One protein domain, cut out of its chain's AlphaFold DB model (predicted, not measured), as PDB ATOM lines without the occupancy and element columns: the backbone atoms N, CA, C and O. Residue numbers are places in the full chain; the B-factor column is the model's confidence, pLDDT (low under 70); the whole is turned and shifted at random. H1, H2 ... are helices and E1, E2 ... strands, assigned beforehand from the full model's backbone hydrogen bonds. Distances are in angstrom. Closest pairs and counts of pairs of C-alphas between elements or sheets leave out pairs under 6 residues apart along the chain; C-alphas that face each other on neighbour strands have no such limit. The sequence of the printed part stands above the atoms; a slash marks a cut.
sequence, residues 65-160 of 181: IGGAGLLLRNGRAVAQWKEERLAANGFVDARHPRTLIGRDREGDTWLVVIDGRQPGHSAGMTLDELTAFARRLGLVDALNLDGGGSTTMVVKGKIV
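This is residues 65 to 160 of the 181 residues of the protein "Phosphodiester glycosidase family protein" of Acidobacteria bacterium (UniProt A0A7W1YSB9). There is little regular structure: long loops round two layers, the antiparallel sheet E1 E4 E2 E3 with H1 over one face. The printed part has 96 residues, and the named elements, E1 E2 E3 H1 E4 along the chain and mixed in class, hold only 30 of them. The whole is compact, radius of gyration of the C-alphas 13.0 A, spanning 35 by 33 by 24 A.

Look first at the hairpin: N 100 of E2, residues 98 to 103, is 2.8 A from O 112 of E3, residues 109 to 114. N 143 of E4, residues 141 to 144, is 2.8 A from O 101; N 71 of E1, residues 70 to 73, is 2.8 A from O 142. H1, residues 127 to 136, is on the sheet, height 8.1 A, with every O i to N i+4 pair within hydrogen-bond range. E3, H1 and E4 form a split strand-helix-strand unit, E2 between its strands, the crossover right-handed.

Find E1 beginning at C-alpha 70, (96.735, 67.583, 80.697), and E4 ending at C-alpha 144, (100.041, 72.687, 81.649); H1 is 14.0 A long.

The printed part has no cut; links E1 to E2 and E3 to H1 are long. Residues 154 to 159 stand free, and no printed residue is under 70 in pLDDT.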
ATOM      1  N   ILE A  65     107.414  65.448  87.678       93.12
ATOM      2  CA  ILE A  65     106.789  66.738  87.969       93.12
ATOM      3  C   ILE A  65     105.273  66.642  87.816       93.12
ATOM      4  O   ILE A  65     104.759  66.035  86.875       93.12
ATOM      5  N   GLY A  66     104.560  67.234  88.770       92.50
ATOM      6  CA  GLY A  66     103.114  67.384  88.715       92.50
ATOM      7  C   GLY A  66     102.718  68.633  87.931       92.50
ATOM      8  O   GLY A  66     103.377  69.665  88.008       92.50
ATOM      9  N   GLY A  67     101.611  68.545  87.204       93.56
ATOM     10  CA  GLY A  67     100.961  69.685  86.566       93.56
ATOM     11  C   GLY A  67      99.457  69.640  86.799       93.56
ATOM     12  O   GLY A  67      98.952  68.764  87.502       93.56
ATOM     13  N   ALA A  68      98.749  70.584  86.191       93.12
ATOM     14  CA  ALA A  68      97.295  70.630  86.204       93.12
ATOM     15  C   ALA A  68      96.808  71.111  84.842       93.12
ATOM     16  O   ALA A  68      97.157  72.206  84.400       93.12
ATOM     17  N   GLY A  69      95.994  70.293  84.193       94.44
ATOM     18  CA  GLY A  69      95.529  70.487  82.836       94.44
ATOM     19  C   GLY A  69      96.382  69.696  81.857       94.44
ATOM     20  O   GLY A  69      97.187  70.278  81.126       94.44
ATOM     21  N   LEU A  70      96.226  68.370  81.815       95.56
ATOM     22  CA  LEU A  70      96.735  67.583  80.697       95.56
ATOM     23  C   LEU A  70      95.996  68.024  79.435       95.56
ATOM     24  O   LEU A  70      94.785  67.882  79.349       95.56
ATOM     25  N   LEU A  71      96.698  68.596  78.467       96.81
ATOM     26  CA  LEU A  71      96.084  69.232  77.301       96.81
ATOM     27  C   LEU A  71      95.972  68.254  76.137       96.81
ATOM     28  O   LEU A  71      94.934  68.152  75.485       96.81
ATOM     29  N   LEU A  72      97.063  67.530  75.874       96.69
ATOM     30  CA  LEU A  72      97.159  66.561  74.793       96.69
ATOM     31  C   LEU A  72      97.717  65.245  75.310       96.69
ATOM     32  O   LEU A  72      98.687  65.225  76.067       96.69
ATOM     33  N   ARG A  73      97.118  64.154  74.839       94.06
ATOM     34  CA  ARG A  73      97.614  62.796  75.026       94.06
ATOM     35  C   ARG A  73      97.540  62.048  73.706       94.06
ATOM     36  O   ARG A  73      96.454  61.904  73.143       94.06
ATOM     37  N   ASN A  74      98.672  61.552  73.210       94.12
ATOM     38  CA  ASN A  74      98.750  60.823  71.935       94.12
ATOM     39  C   ASN A  74      98.079  61.579  70.761       94.12
ATOM     40  O   ASN A  74      97.342  61.005  69.956       94.12
ATOM     41  N   GLY A  75      98.278  62.897  70.702       95.06
ATOM     42  CA  GLY A  75      97.737  63.804  69.688       95.06
ATOM     43  C   GLY A  75      96.258  64.165  69.859       95.06
ATOM     44  O   GLY A  75      95.718  64.910  69.036       95.06
ATOM     45  N   ARG A  76      95.588  63.656  70.900       94.50
ATOM     46  CA  ARG A  76      94.175  63.928  71.192       94.50
ATOM     47  C   ARG A  76      94.044  64.929  72.331       94.50
ATOM     48  O   ARG A  76      94.735  64.803  73.338       94.50
ATOM     49  N   ALA A  77      93.139  65.890  72.168       94.31
ATOM     50  CA  ALA A  77      92.784  66.826  73.227       94.31
ATOM     51  C   ALA A  77      92.089  66.097  74.378       94.31
ATOM     52  O   ALA A  77      91.178  65.298  74.151       94.31
ATOM     53  N   VAL A  78      92.522  66.393  75.597       90.44
ATOM     54  CA  VAL A  78      91.816  66.014  76.818       90.44
ATOM     55  C   VAL A  78      90.933  67.198  77.186       90.44
ATOM     56  O   VAL A  78      91.419  68.307  77.378       90.44
ATOM     57  N   ALA A  79      89.624  66.976  77.204       80.31
ATOM     58  CA  ALA A  79      88.645  68.026  77.449       80.31
ATOM     59  C   ALA A  79      88.102  67.934  78.876       80.31
ATOM     60  O   ALA A  79      87.991  66.845  79.436       80.31
ATOM     61  N   GLN A  80      87.696  69.079  79.430       78.69
ATOM     62  CA  GLN A  80      86.913  69.199  80.670       78.69
ATOM     63  C   GLN A  80      87.599  68.737  81.968       78.69
ATOM     64  O   GLN A  80      87.026  68.965  83.029       78.69
ATOM     65  N   TRP A  81      88.790  68.124  81.911       89.94
ATOM     66  CA  TRP A  81      89.666  67.805  83.054       89.94
ATOM     67  C   TRP A  81      88.937  67.250  84.287       89.94
ATOM     68  O   TRP A  81      89.272  67.567  85.431       89.94
ATOM     69  N   LYS A  82      87.913  66.422  84.060       82.50
ATOM     70  CA  LYS A  82      87.021  65.937  85.116       82.50
ATOM     71  C   LYS A  82      87.768  65.034  86.093       82.50
ATOM     72  O   LYS A  82      87.560  65.126  87.301       82.50
ATOM     73  N   GLU A  83      88.659  64.203  85.568       82.06
ATOM     74  CA  GLU A  83      89.545  63.315  86.321       82.06
ATOM     75  C   GLU A  83      90.527  64.112  87.188       82.06
ATOM     76  O   GLU A  83      90.799  63.727  88.323       82.06
ATOM     77  N   GLU A  84      90.993  65.261  86.691       87.94
ATOM     78  CA  GLU A  84      91.843  66.201  87.434       87.94
ATOM     79  C   GLU A  84      91.037  67.137  88.350       87.94
ATOM     80  O   GLU A  84      91.608  67.884  89.141       87.94
ATOM     81  N   ARG A  85      89.698  67.073  88.284       88.50
ATOM     82  CA  ARG A  85      88.758  67.866  89.089       88.50
ATOM     83  C   ARG A  85      88.979  69.376  88.952       88.50
ATOM     84  O   ARG A  85      88.747  70.124  89.904       88.50
ATOM     85  N   LEU A  86      89.399  69.827  87.771       88.62
ATOM     86  CA  LEU A  86      89.570  71.250  87.479       88.62
ATOM     87  C   LEU A  86      88.209  71.859  87.136       88.62
ATOM     88  O   LEU A  86      87.494  71.364  86.267       88.62
ATOM     89  N   ALA A  87      87.843  72.929  87.833       80.69
ATOM     90  CA  ALA A  87      86.577  73.625  87.635       80.69
ATOM     91  C   ALA A  87      86.776  74.937  86.865       80.69
ATOM     92  O   ALA A  87      87.823  75.579  86.965       80.69
ATOM     93  N   ALA A  88      85.739  75.365  86.140       79.31
ATOM     94  CA  ALA A  88      85.655  76.699  85.547       79.31
ATOM     95  C   ALA A  88      85.420  77.747  86.650       79.31
ATOM     96  O   ALA A  88      84.292  78.116  86.965       79.31
ATOM     97  N   ASN A  89      86.499  78.134  87.324       83.81
ATOM     98  CA  ASN A  89      86.518  79.110  88.413       83.81
ATOM     99  C   ASN A  89      87.581  80.200  88.184       83.81
ATOM    100  O   ASN A  89      88.117  80.767  89.136       83.81
ATOM    101  N   GLY A  90      87.928  80.451  86.922       88.00
ATOM    102  CA  GLY A  90      89.025  81.312  86.498       88.00
ATOM    103  C   GLY A  90      90.297  80.540  86.146       88.00
ATOM    104  O   GLY A  90      91.044  80.981  85.278       88.00
ATOM    105  N   PHE A  91      90.549  79.363  86.732       88.50
ATOM    106  CA  PHE A  91      91.753  78.597  86.383       88.50
ATOM    107  C   PHE A  91      91.718  78.066  84.942       88.50
ATOM    108  O   PHE A  91      92.714  78.164  84.219       88.50
ATOM    109  N   VAL A  92      90.577  77.504  84.532       89.50
ATOM    110  CA  VAL A  92      90.391  76.859  83.223       89.50
ATOM    111  C   VAL A  92      89.993  77.877  82.153       89.50
ATOM    112  O   VAL A  92      90.558  77.895  81.058       89.50
ATOM    113  N   ASP A  93      89.035  78.733  82.492       92.56
ATOM    114  CA  ASP A  93      88.237  79.555  81.583       92.56
ATOM    115  C   ASP A  93      88.694  81.019  81.489       92.56
ATOM    116  O   ASP A  93      88.300  81.716  80.555       92.56
ATOM    117  N   ALA A  94      89.574  81.485  82.383       96.19
ATOM    118  CA  ALA A  94      90.194  82.802  82.252       96.19
ATOM    119  C   ALA A  94      91.580  82.732  81.597       96.19
ATOM    120  O   ALA A  94      92.326  81.748  81.685       96.19
ATOM    121  N   ARG A  95      91.951  83.835  80.941       98.12
ATOM    122  CA  ARG A  95      93.278  83.996  80.345       98.12
ATOM    123  C   ARG A  95      94.317  84.312  81.409       98.12
ATOM    124  O   ARG A  95      94.192  85.278  82.168       98.12
ATOM    125  N   HIS A  96      95.377  83.515  81.435       98.12
ATOM    126  CA  HIS A  96      96.502  83.683  82.347       98.12
ATOM    127  C   HIS A  96      97.831  83.482  81.617       98.12
ATOM    128  O   HIS A  96      97.845  82.846  80.562       98.12
ATOM    129  N   PRO A  97      98.947  84.004  82.159       98.56
ATOM    130  CA  PRO A  97     100.260  83.479  81.824       98.56
ATOM    131  C   PRO A  97     100.286  81.966  82.073       98.56
ATOM    132  O   PRO A  97      99.707  81.504  83.063       98.56
ATOM    133  N   ARG A  98     100.907  81.203  81.176       98.44
ATOM    134  CA  ARG A  98     100.939  79.734  81.233       98.44
ATOM    135  C   ARG A  98     102.358  79.227  81.046       98.44
ATOM    136  O   ARG A  98     103.096  79.770  80.226       98.44
ATOM    137  N   THR A  99     102.677  78.133  81.723       98.69
ATOM    138  CA  THR A  99     103.874  77.329  81.468       98.69
ATOM    139  C   THR A  99     103.418  75.966  80.968       98.69
ATOM    140  O   THR A  99     102.481  75.384  81.509       98.69
ATOM    141  N   LEU A 100     104.056  75.453  79.925       98.25
ATOM    142  CA  LEU A 100     103.699  74.196  79.285       98.25
ATOM    143  C   LEU A 100     104.950  73.360  79.058       98.25
ATOM    144  O   LEU A 100     105.961  73.863  78.567       98.25
ATOM    145  N   ILE A 101     104.847  72.074  79.376       98.56
ATOM    146  CA  ILE A 101     105.768  71.054  78.890       98.56
ATOM    147  C   ILE A 101     105.036  70.180  77.880       98.56
ATOM    148  O   ILE A 101     103.866  69.837  78.065       98.56
ATOM    149  N   GLY A 102     105.707  69.809  76.802       98.06
ATOM    150  CA  GLY A 102     105.147  68.890  75.829       98.06
ATOM    151  C   GLY A 102     106.201  68.112  75.075       98.06
ATOM    152  O   GLY A 102     107.398  68.338  75.228       98.06
ATOM    153  N   ARG A 103     105.724  67.184  74.257       98.19
ATOM    154  CA  ARG A 103     106.539  66.358  73.378       98.19
ATOM    155  C   ARG A 103     105.923  66.343  71.994       98.19
ATOM    156  O   ARG A 103     104.703  66.201  71.870       98.19
ATOM    157  N   ASP A 104     106.741  66.484  70.964       98.25
ATOM    158  CA  ASP A 104     106.290  66.378  69.577       98.25
ATOM    159  C   ASP A 104     106.376  64.939  69.032       98.25
ATOM    160  O   ASP A 104     106.544  63.963  69.773       98.25
ATOM    161  N   ARG A 105     106.169  64.794  67.717       97.06
ATOM    162  CA  ARG A 105     106.216  63.497  67.025       97.06
ATOM    163  C   ARG A 105     107.628  62.938  66.881       97.06
ATOM    164  O   ARG A 105     107.751  61.723  66.758       97.06
ATOM    165  N   GLU A 106     108.641  63.796  66.873       97.56
ATOM    166  CA  GLU A 106     110.050  63.412  66.752       97.56
ATOM    167  C   GLU A 106     110.602  62.945  68.105       97.56
ATOM    168  O   GLU A 106     111.550  62.167  68.164       97.56
ATOM    169  N   GLY A 107     109.914  63.312  69.188       96.31
ATOM    170  CA  GLY A 107     110.265  62.941  70.551       96.31
ATOM    171  C   GLY A 107     110.945  64.070  71.312       96.31
ATOM    172  O   GLY A 107     111.274  63.874  72.483       96.31
ATOM    173  N   ASP A 108     111.093  65.244  70.698       97.06
ATOM    174  CA  ASP A 108     111.707  66.396  71.336       97.06
ATOM    175  C   ASP A 108     110.813  66.937  72.446       97.06
ATOM    176  O   ASP A 108     109.580  66.970  72.345       97.06
ATOM    177  N   THR A 109     111.455  67.366  73.531       97.00
ATOM    178  CA  THR A 109     110.779  67.987  74.669       97.00
ATOM    179  C   THR A 109     110.720  69.494  74.478       97.00
ATOM    180  O   THR A 109     111.738  70.163  74.314       97.00
ATOM    181  N   TRP A 110     109.514  70.032  74.570       98.31
ATOM    182  CA  TRP A 110     109.225  71.450  74.464       98.31
ATOM    183  C   TRP A 110     108.920  72.018  75.842       98.31
ATOM    184  O   TRP A 110     108.027  71.532  76.534       98.31
ATOM    185  N   LEU A 111     109.629  73.083  76.212       98.31
ATOM    186  CA  LEU A 111     109.292  73.944  77.341       98.31
ATOM    187  C   LEU A 111     108.827  75.279  76.775       98.31
ATOM    188  O   LEU A 111     109.551  75.921  76.017       98.31
ATOM    189  N   VAL A 112     107.612  75.685  77.120       98.50
ATOM    190  CA  VAL A 112     106.961  76.850  76.524       98.50
ATOM    191  C   VAL A 112     106.377  77.723  77.622       98.50
ATOM    192  O   VAL A 112     105.740  77.227  78.549       98.50
ATOM    193  N   VAL A 113     106.567  79.035  77.500       98.56
ATOM    194  CA  VAL A 113     105.936  80.031  78.368       98.56
ATOM    195  C   VAL A 113     105.103  80.996  77.542       98.56
ATOM    196  O   VAL A 113     105.499  81.407  76.452       98.56
ATOM    197  N   ILE A 114     103.945  81.356  78.078       98.69
ATOM    198  CA  ILE A 114     103.016  82.329  77.517       98.69
ATOM    199  C   ILE A 114     102.903  83.466  78.526       98.69
ATOM    200  O   ILE A 114     102.434  83.248  79.642       98.69
ATOM    201  N   ASP A 115     103.309  84.678  78.147       98.69
ATOM    202  CA  ASP A 115     103.070  85.869  78.972       98.69
ATOM    203  C   ASP A 115     101.564  86.146  79.092       98.69
ATOM    204  O   ASP A 115     100.773  85.727  78.249       98.69
ATOM    205  N   GLY A 116     101.138  86.904  80.099       98.25
ATOM    206  CA  GLY A 116      99.728  87.255  80.265       98.25
ATOM    207  C   GLY A 116      99.490  88.340  81.308       98.25
ATOM    208  O   GLY A 116     100.425  88.768  81.985       98.25
ATOM    209  N   ARG A 117      98.223  88.762  81.454       97.38
ATOM    210  CA  ARG A 117      97.792  89.865  82.349       97.38
ATOM    211  C   ARG A 117      98.476  91.208  82.047       97.38
ATOM    212  O   ARG A 117      98.647  92.033  82.937       97.38
ATOM    213  N   GLN A 118      98.865  91.435  80.795       96.56
ATOM    214  CA  GLN A 118      99.626  92.612  80.375       96.56
ATOM    215  C   GLN A 118      98.917  93.303  79.202       96.56
ATOM    216  O   GLN A 118      99.121  92.912  78.047       96.56
ATOM    217  N   PRO A 119      98.072  94.318  79.474       95.12
ATOM    218  CA  PRO A 119      97.384  95.079  78.433       95.12
ATOM    219  C   PRO A 119      98.358  95.606  77.370       95.12
ATOM    220  O   PRO A 119      99.410  96.147  77.700       95.12
ATOM    221  N   GLY A 120      98.019  95.415  76.093       95.69
ATOM    222  CA  GLY A 120      98.852  95.826  74.955       95.69
ATOM    223  C   GLY A 120     100.042  94.911  74.628       95.69
ATOM    224  O   GLY A 120     100.678  95.130  73.603       95.69
ATOM    225  N   HIS A 121     100.332  93.887  75.440       96.62
ATOM    226  CA  HIS A 121     101.401  92.906  75.181       96.62
ATOM    227  C   HIS A 121     100.854  91.484  75.069       96.62
ATOM    228  O   HIS A 121     100.888  90.884  74.001       96.62
ATOM    229  N   SER A 122     100.304  90.953  76.163       98.06
ATOM    230  CA  SER A 122      99.709  89.620  76.175       98.06
ATOM    231  C   SER A 122      98.594  89.514  77.207       98.06
ATOM    232  O   SER A 122      98.766  89.815  78.391       98.06
ATOM    233  N   ALA A 123      97.442  89.016  76.763       97.94
ATOM    234  CA  ALA A 123      96.340  88.665  77.651       97.94
ATOM    235  C   ALA A 123      96.590  87.338  78.395       97.94
ATOM    236  O   ALA A 123      96.033  87.137  79.473       97.94
ATOM    237  N   GLY A 124      97.455  86.465  77.869       98.44
ATOM    238  CA  GLY A 124      97.562  85.067  78.288       98.44
ATOM    239  C   GLY A 124      96.594  84.161  77.527       98.44
ATOM    240  O   GLY A 124      95.986  84.588  76.546       98.44
ATOM    241  N   MET A 125      96.446  82.921  77.992       98.56
ATOM    242  CA  MET A 125      95.570  81.915  77.381       98.56
ATOM    243  C   MET A 125      94.680  81.225  78.418       98.56
ATOM    244  O   MET A 125      95.090  81.020  79.570       98.56
ATOM    245  N   THR A 126      93.461  80.871  78.012       97.38
ATOM    246  CA  THR A 126      92.655  79.838  78.687       97.38
ATOM    247  C   THR A 126      93.287  78.459  78.457       97.38
ATOM    248  O   THR A 126      94.182  78.319  77.618       97.38
ATOM    249  N   LEU A 127      92.859  77.416  79.177       96.81
ATOM    250  CA  LEU A 127      93.387  76.067  78.912       96.81
ATOM    251  C   LEU A 127      92.959  75.525  77.541       96.81
ATOM    252  O   LEU A 127      93.738  74.823  76.896       96.81
ATOM    253  N   ASP A 128      91.773  75.890  77.052       95.81
ATOM    254  CA  ASP A 128      91.322  75.509  75.707       95.81
ATOM    255  C   ASP A 128      92.165  76.195  74.620       95.81
ATOM    256  O   ASP A 128      92.597  75.554  73.657       95.81
ATOM    257  N   GLU A 129      92.478  77.483  74.799       97.81
ATOM    258  CA  GLU A 129      93.380  78.224  73.910       97.81
ATOM    259  C   GLU A 129      94.795  77.636  73.936       97.81
ATOM    260  O   GLU A 129      95.396  77.436  72.878       97.81
ATOM    261  N   LEU A 130      95.305  77.293  75.123       98.31
ATOM    262  CA  LEU A 130      96.608  76.648  75.285       98.31
ATOM    263  C   LEU A 130      96.635  75.255  74.635       98.31
ATOM    264  O   LEU A 130      97.621  74.897  73.996       98.31
ATOM    265  N   THR A 131      95.542  74.493  74.724       98.12
ATOM    266  CA  THR A 131      95.396  73.189  74.056       98.12
ATOM    267  C   THR A 131      95.431  73.343  72.537       98.12
ATOM    268  O   THR A 131      96.153  72.619  71.845       98.12
ATOM    269  N   ALA A 132      94.689  74.311  71.995       98.06
ATOM    270  CA  ALA A 132      94.712  74.612  70.567       98.06
ATOM    271  C   ALA A 132      96.107  75.071  70.106       98.06
ATOM    272  O   ALA A 132      96.583  74.646  69.050       98.06
ATOM    273  N   PHE A 133      96.785  75.884  70.918       98.31
ATOM    274  CA  PHE A 133      98.149  76.332  70.668       98.31
ATOM    275  C   PHE A 133      99.152  75.170  70.670       98.31
ATOM    276  O   PHE A 133      99.920  75.036  69.719       98.31
ATOM    277  N   ALA A 134      99.087  74.270  71.655       98.56
ATOM    278  CA  ALA A 134      99.921  73.069  71.717       98.56
ATOM    279  C   ALA A 134      99.759  72.187  70.466       98.56
ATOM    280  O   ALA A 134     100.747  71.729  69.892       98.56
ATOM    281  N   ARG A 135      98.523  72.020  69.968       98.00
ATOM    282  CA  ARG A 135      98.274  71.300  68.704       98.00
ATOM    283  C   ARG A 135      98.910  72.002  67.511       98.00
ATOM    284  O   ARG A 135      99.452  71.334  66.635       98.00
ATOM    285  N   ARG A 136      98.843  73.336  67.467       97.75
ATOM    286  CA  ARG A 136      99.443  74.142  66.395       97.75
ATOM    287  C   ARG A 136     100.970  74.058  66.391       97.75
ATOM    288  O   ARG A 136     101.553  74.085  65.315       97.75
ATOM    289  N   LEU A 137     101.593  73.909  67.560       97.44
ATOM    290  CA  LEU A 137     103.028  73.636  67.693       97.44
ATOM    291  C   LEU A 137     103.422  72.212  67.261       97.44
ATOM    292  O   LEU A 137     104.603  71.903  67.207       97.44
ATOM    293  N   GLY A 138     102.461  71.339  66.944       97.88
ATOM    294  CA  GLY A 138     102.736  69.964  66.524       97.88
ATOM    295  C   GLY A 138     102.947  68.980  67.676       97.88
ATOM    296  O   GLY A 138     103.281  67.820  67.416       97.88
ATOM    297  N   LEU A 139     102.693  69.404  68.919       98.69
ATOM    298  CA  LEU A 139     102.827  68.561  70.102       98.69
ATOM    299  C   LEU A 139     101.808  67.413  70.072       98.69
ATOM    300  O   LEU A 139     100.660  67.579  69.648       98.69
ATOM    301  N   VAL A 140     102.237  66.237  70.525       97.94
ATOM    302  CA  VAL A 140     101.386  65.046  70.676       97.94
ATOM    303  C   VAL A 140     101.052  64.758  72.130       97.94
ATOM    304  O   VAL A 140      99.958  64.273  72.406       97.94
ATOM    305  N   ASP A 141     101.939  65.110  73.052       97.12
ATOM    306  CA  ASP A 141     101.641  65.162  74.477       97.12
ATOM    307  C   ASP A 141     101.921  66.575  74.977       97.12
ATOM    308  O   ASP A 141     102.906  67.194  74.574       97.12
ATOM    309  N   ALA A 142     101.054  67.100  75.833       98.12
ATOM    310  CA  ALA A 142     101.229  68.428  76.403       98.12
ATOM    311  C   ALA A 142     100.525  68.524  77.752       98.12
ATOM    312  O   ALA A 142      99.365  68.132  77.871       98.12
ATOM    313  N   LEU A 143     101.216  69.078  78.741       97.81
ATOM    314  CA  LEU A 143     100.742  69.290  80.102       97.81
ATOM    315  C   LEU A 143     100.957  70.755  80.481       97.81
ATOM    316  O   LEU A 143     102.054  71.298  80.320       97.81
ATOM    317  N   ASN A 144      99.911  71.392  81.002       98.12
ATOM    318  CA  ASN A 144     100.041  72.687  81.649       98.12
ATOM    319  C   ASN A 144     100.691  72.525  83.038       98.12
ATOM    320  O   ASN A 144     100.298  71.674  83.838       98.12
ATOM    321  N   LEU A 145     101.684  73.366  83.316       97.81
ATOM    322  CA  LEU A 145     102.374  73.487  84.600       97.81
ATOM    323  C   LEU A 145     101.853  74.714  85.366       97.81
ATOM    324  O   LEU A 145     100.869  75.345  84.961       97.81
ATOM    325  N   ASP A 146     102.496  75.057  86.485       97.12
ATOM    326  CA  ASP A 146     102.141  76.272  87.219       97.12
ATOM    327  C   ASP A 146     102.274  77.526  86.332       97.12
ATOM    328  O   ASP A 146     103.169  77.656  85.487       97.12
ATOM    329  N   GLY A 147     101.323  78.439  86.501       97.00
ATOM    330  CA  GLY A 147     101.103  79.589  85.633       97.00
ATOM    331  C   GLY A 147     101.040  80.904  86.403       97.00
ATOM    332  O   GLY A 147     101.531  81.052  87.519       97.00
ATOM    333  N   GLY A 148     100.421  81.920  85.801       97.12
ATOM    334  CA  GLY A 148     100.305  83.233  86.435       97.12
ATOM    335  C   GLY A 148     101.674  83.858  86.721       97.12
ATOM    336  O   GLY A 148     102.581  83.763  85.897       97.12
ATOM    337  N   GLY A 149     101.827  84.473  87.897       97.38
ATOM    338  CA  GLY A 149     103.074  85.127  88.312       97.38
ATOM    339  C   GLY A 149     104.286  84.199  88.397       97.38
ATOM    340  O   GLY A 149     105.416  84.679  88.337       97.38
ATOM    341  N   SER A 150     104.059  82.886  88.482       97.81
ATOM    342  CA  SER A 150     105.111  81.867  88.468       97.81
ATOM    343  C   SER A 150     105.710  81.645  87.074       97.81
ATOM    344  O   SER A 150     106.813  81.121  86.962       97.81
ATOM    345  N   THR A 151     105.024  82.064  85.999       98.44
ATOM    346  CA  THR A 151     105.464  81.824  84.611       98.44
ATOM    347  C   THR A 151     106.746  82.593  84.312       98.44
ATOM    348  O   THR A 151     106.722  83.791  84.007       98.44
ATOM    349  N   THR A 152     107.874  81.892  84.382       98.38
ATOM    350  CA  THR A 152     109.202  82.451  84.141       98.38
ATOM    351  C   THR A 152     110.068  81.428  83.422       98.38
ATOM    352  O   THR A 152     110.198  80.293  83.871       98.38
ATOM    353  N   MET A 153     110.705  81.839  82.328       98.62
ATOM    354  CA  MET A 153     111.730  81.058  81.644       98.62
ATOM    355  C   MET A 153     113.059  81.796  81.699       98.62
ATOM    356  O   MET A 153     113.147  82.971  81.337       98.62
ATOM    357  N   VAL A 154     114.103  81.080  82.111       98.12
ATOM    358  CA  VAL A 154     115.475  81.585  82.144       98.12
ATOM    359  C   VAL A 154     116.316  80.795  81.153       98.12
ATOM    360  O   VAL A 154     116.445  79.581  81.263       98.12
ATOM    361  N   VAL A 155     116.935  81.493  80.204       97.56
ATOM    362  CA  VAL A 155     117.871  80.912  79.240       97.56
ATOM    363  C   VAL A 155     119.222  81.582  79.429       97.56
ATOM    364  O   VAL A 155     119.342  82.802  79.332       97.56
ATOM    365  N   LYS A 156     120.253  80.780  79.721       95.00
ATOM    366  CA  LYS A 156     121.633  81.256  79.939       95.00
ATOM    367  C   LYS A 156     121.711  82.414  80.952       95.00
ATOM    368  O   LYS A 156     122.357  83.430  80.706       95.00
ATOM    369  N   GLY A 157     121.006  82.263  82.075       95.62
ATOM    370  CA  GLY A 157     120.986  83.238  83.172       95.62
ATOM    371  C   GLY A 157     120.152  84.497  82.913       95.62
ATOM    372  O   GLY A 157     120.191  85.417  83.724       95.62
ATOM    373  N   LYS A 158     119.399  84.562  81.809       97.75
ATOM    374  CA  LYS A 158     118.534  85.702  81.480       97.75
ATOM    375  C   LYS A 158     117.085  85.266  81.379       97.75
ATOM    376  O   LYS A 158     116.790  84.260  80.743       97.75
ATOM    377  N   ILE A 159     116.189  86.041  81.976       98.19
ATOM    378  CA  ILE A 159     114.751  85.856  81.780       98.19
ATOM    379  C   ILE A 159     114.424  86.212  80.327       98.19
ATOM    380  O   ILE A 159     114.837  87.270  79.849       98.19
ATOM    381  N   VAL A 160     113.721  85.322  79.628       98.06
ATOM    382  CA  VAL A 160     113.392  85.485  78.198       98.06
ATOM    383  C   VAL A 160     111.921  85.797  77.929       98.06
ATOM    384  O   VAL A 160     111.556  86.061  76.787       98.06
TER     385      VAL A 160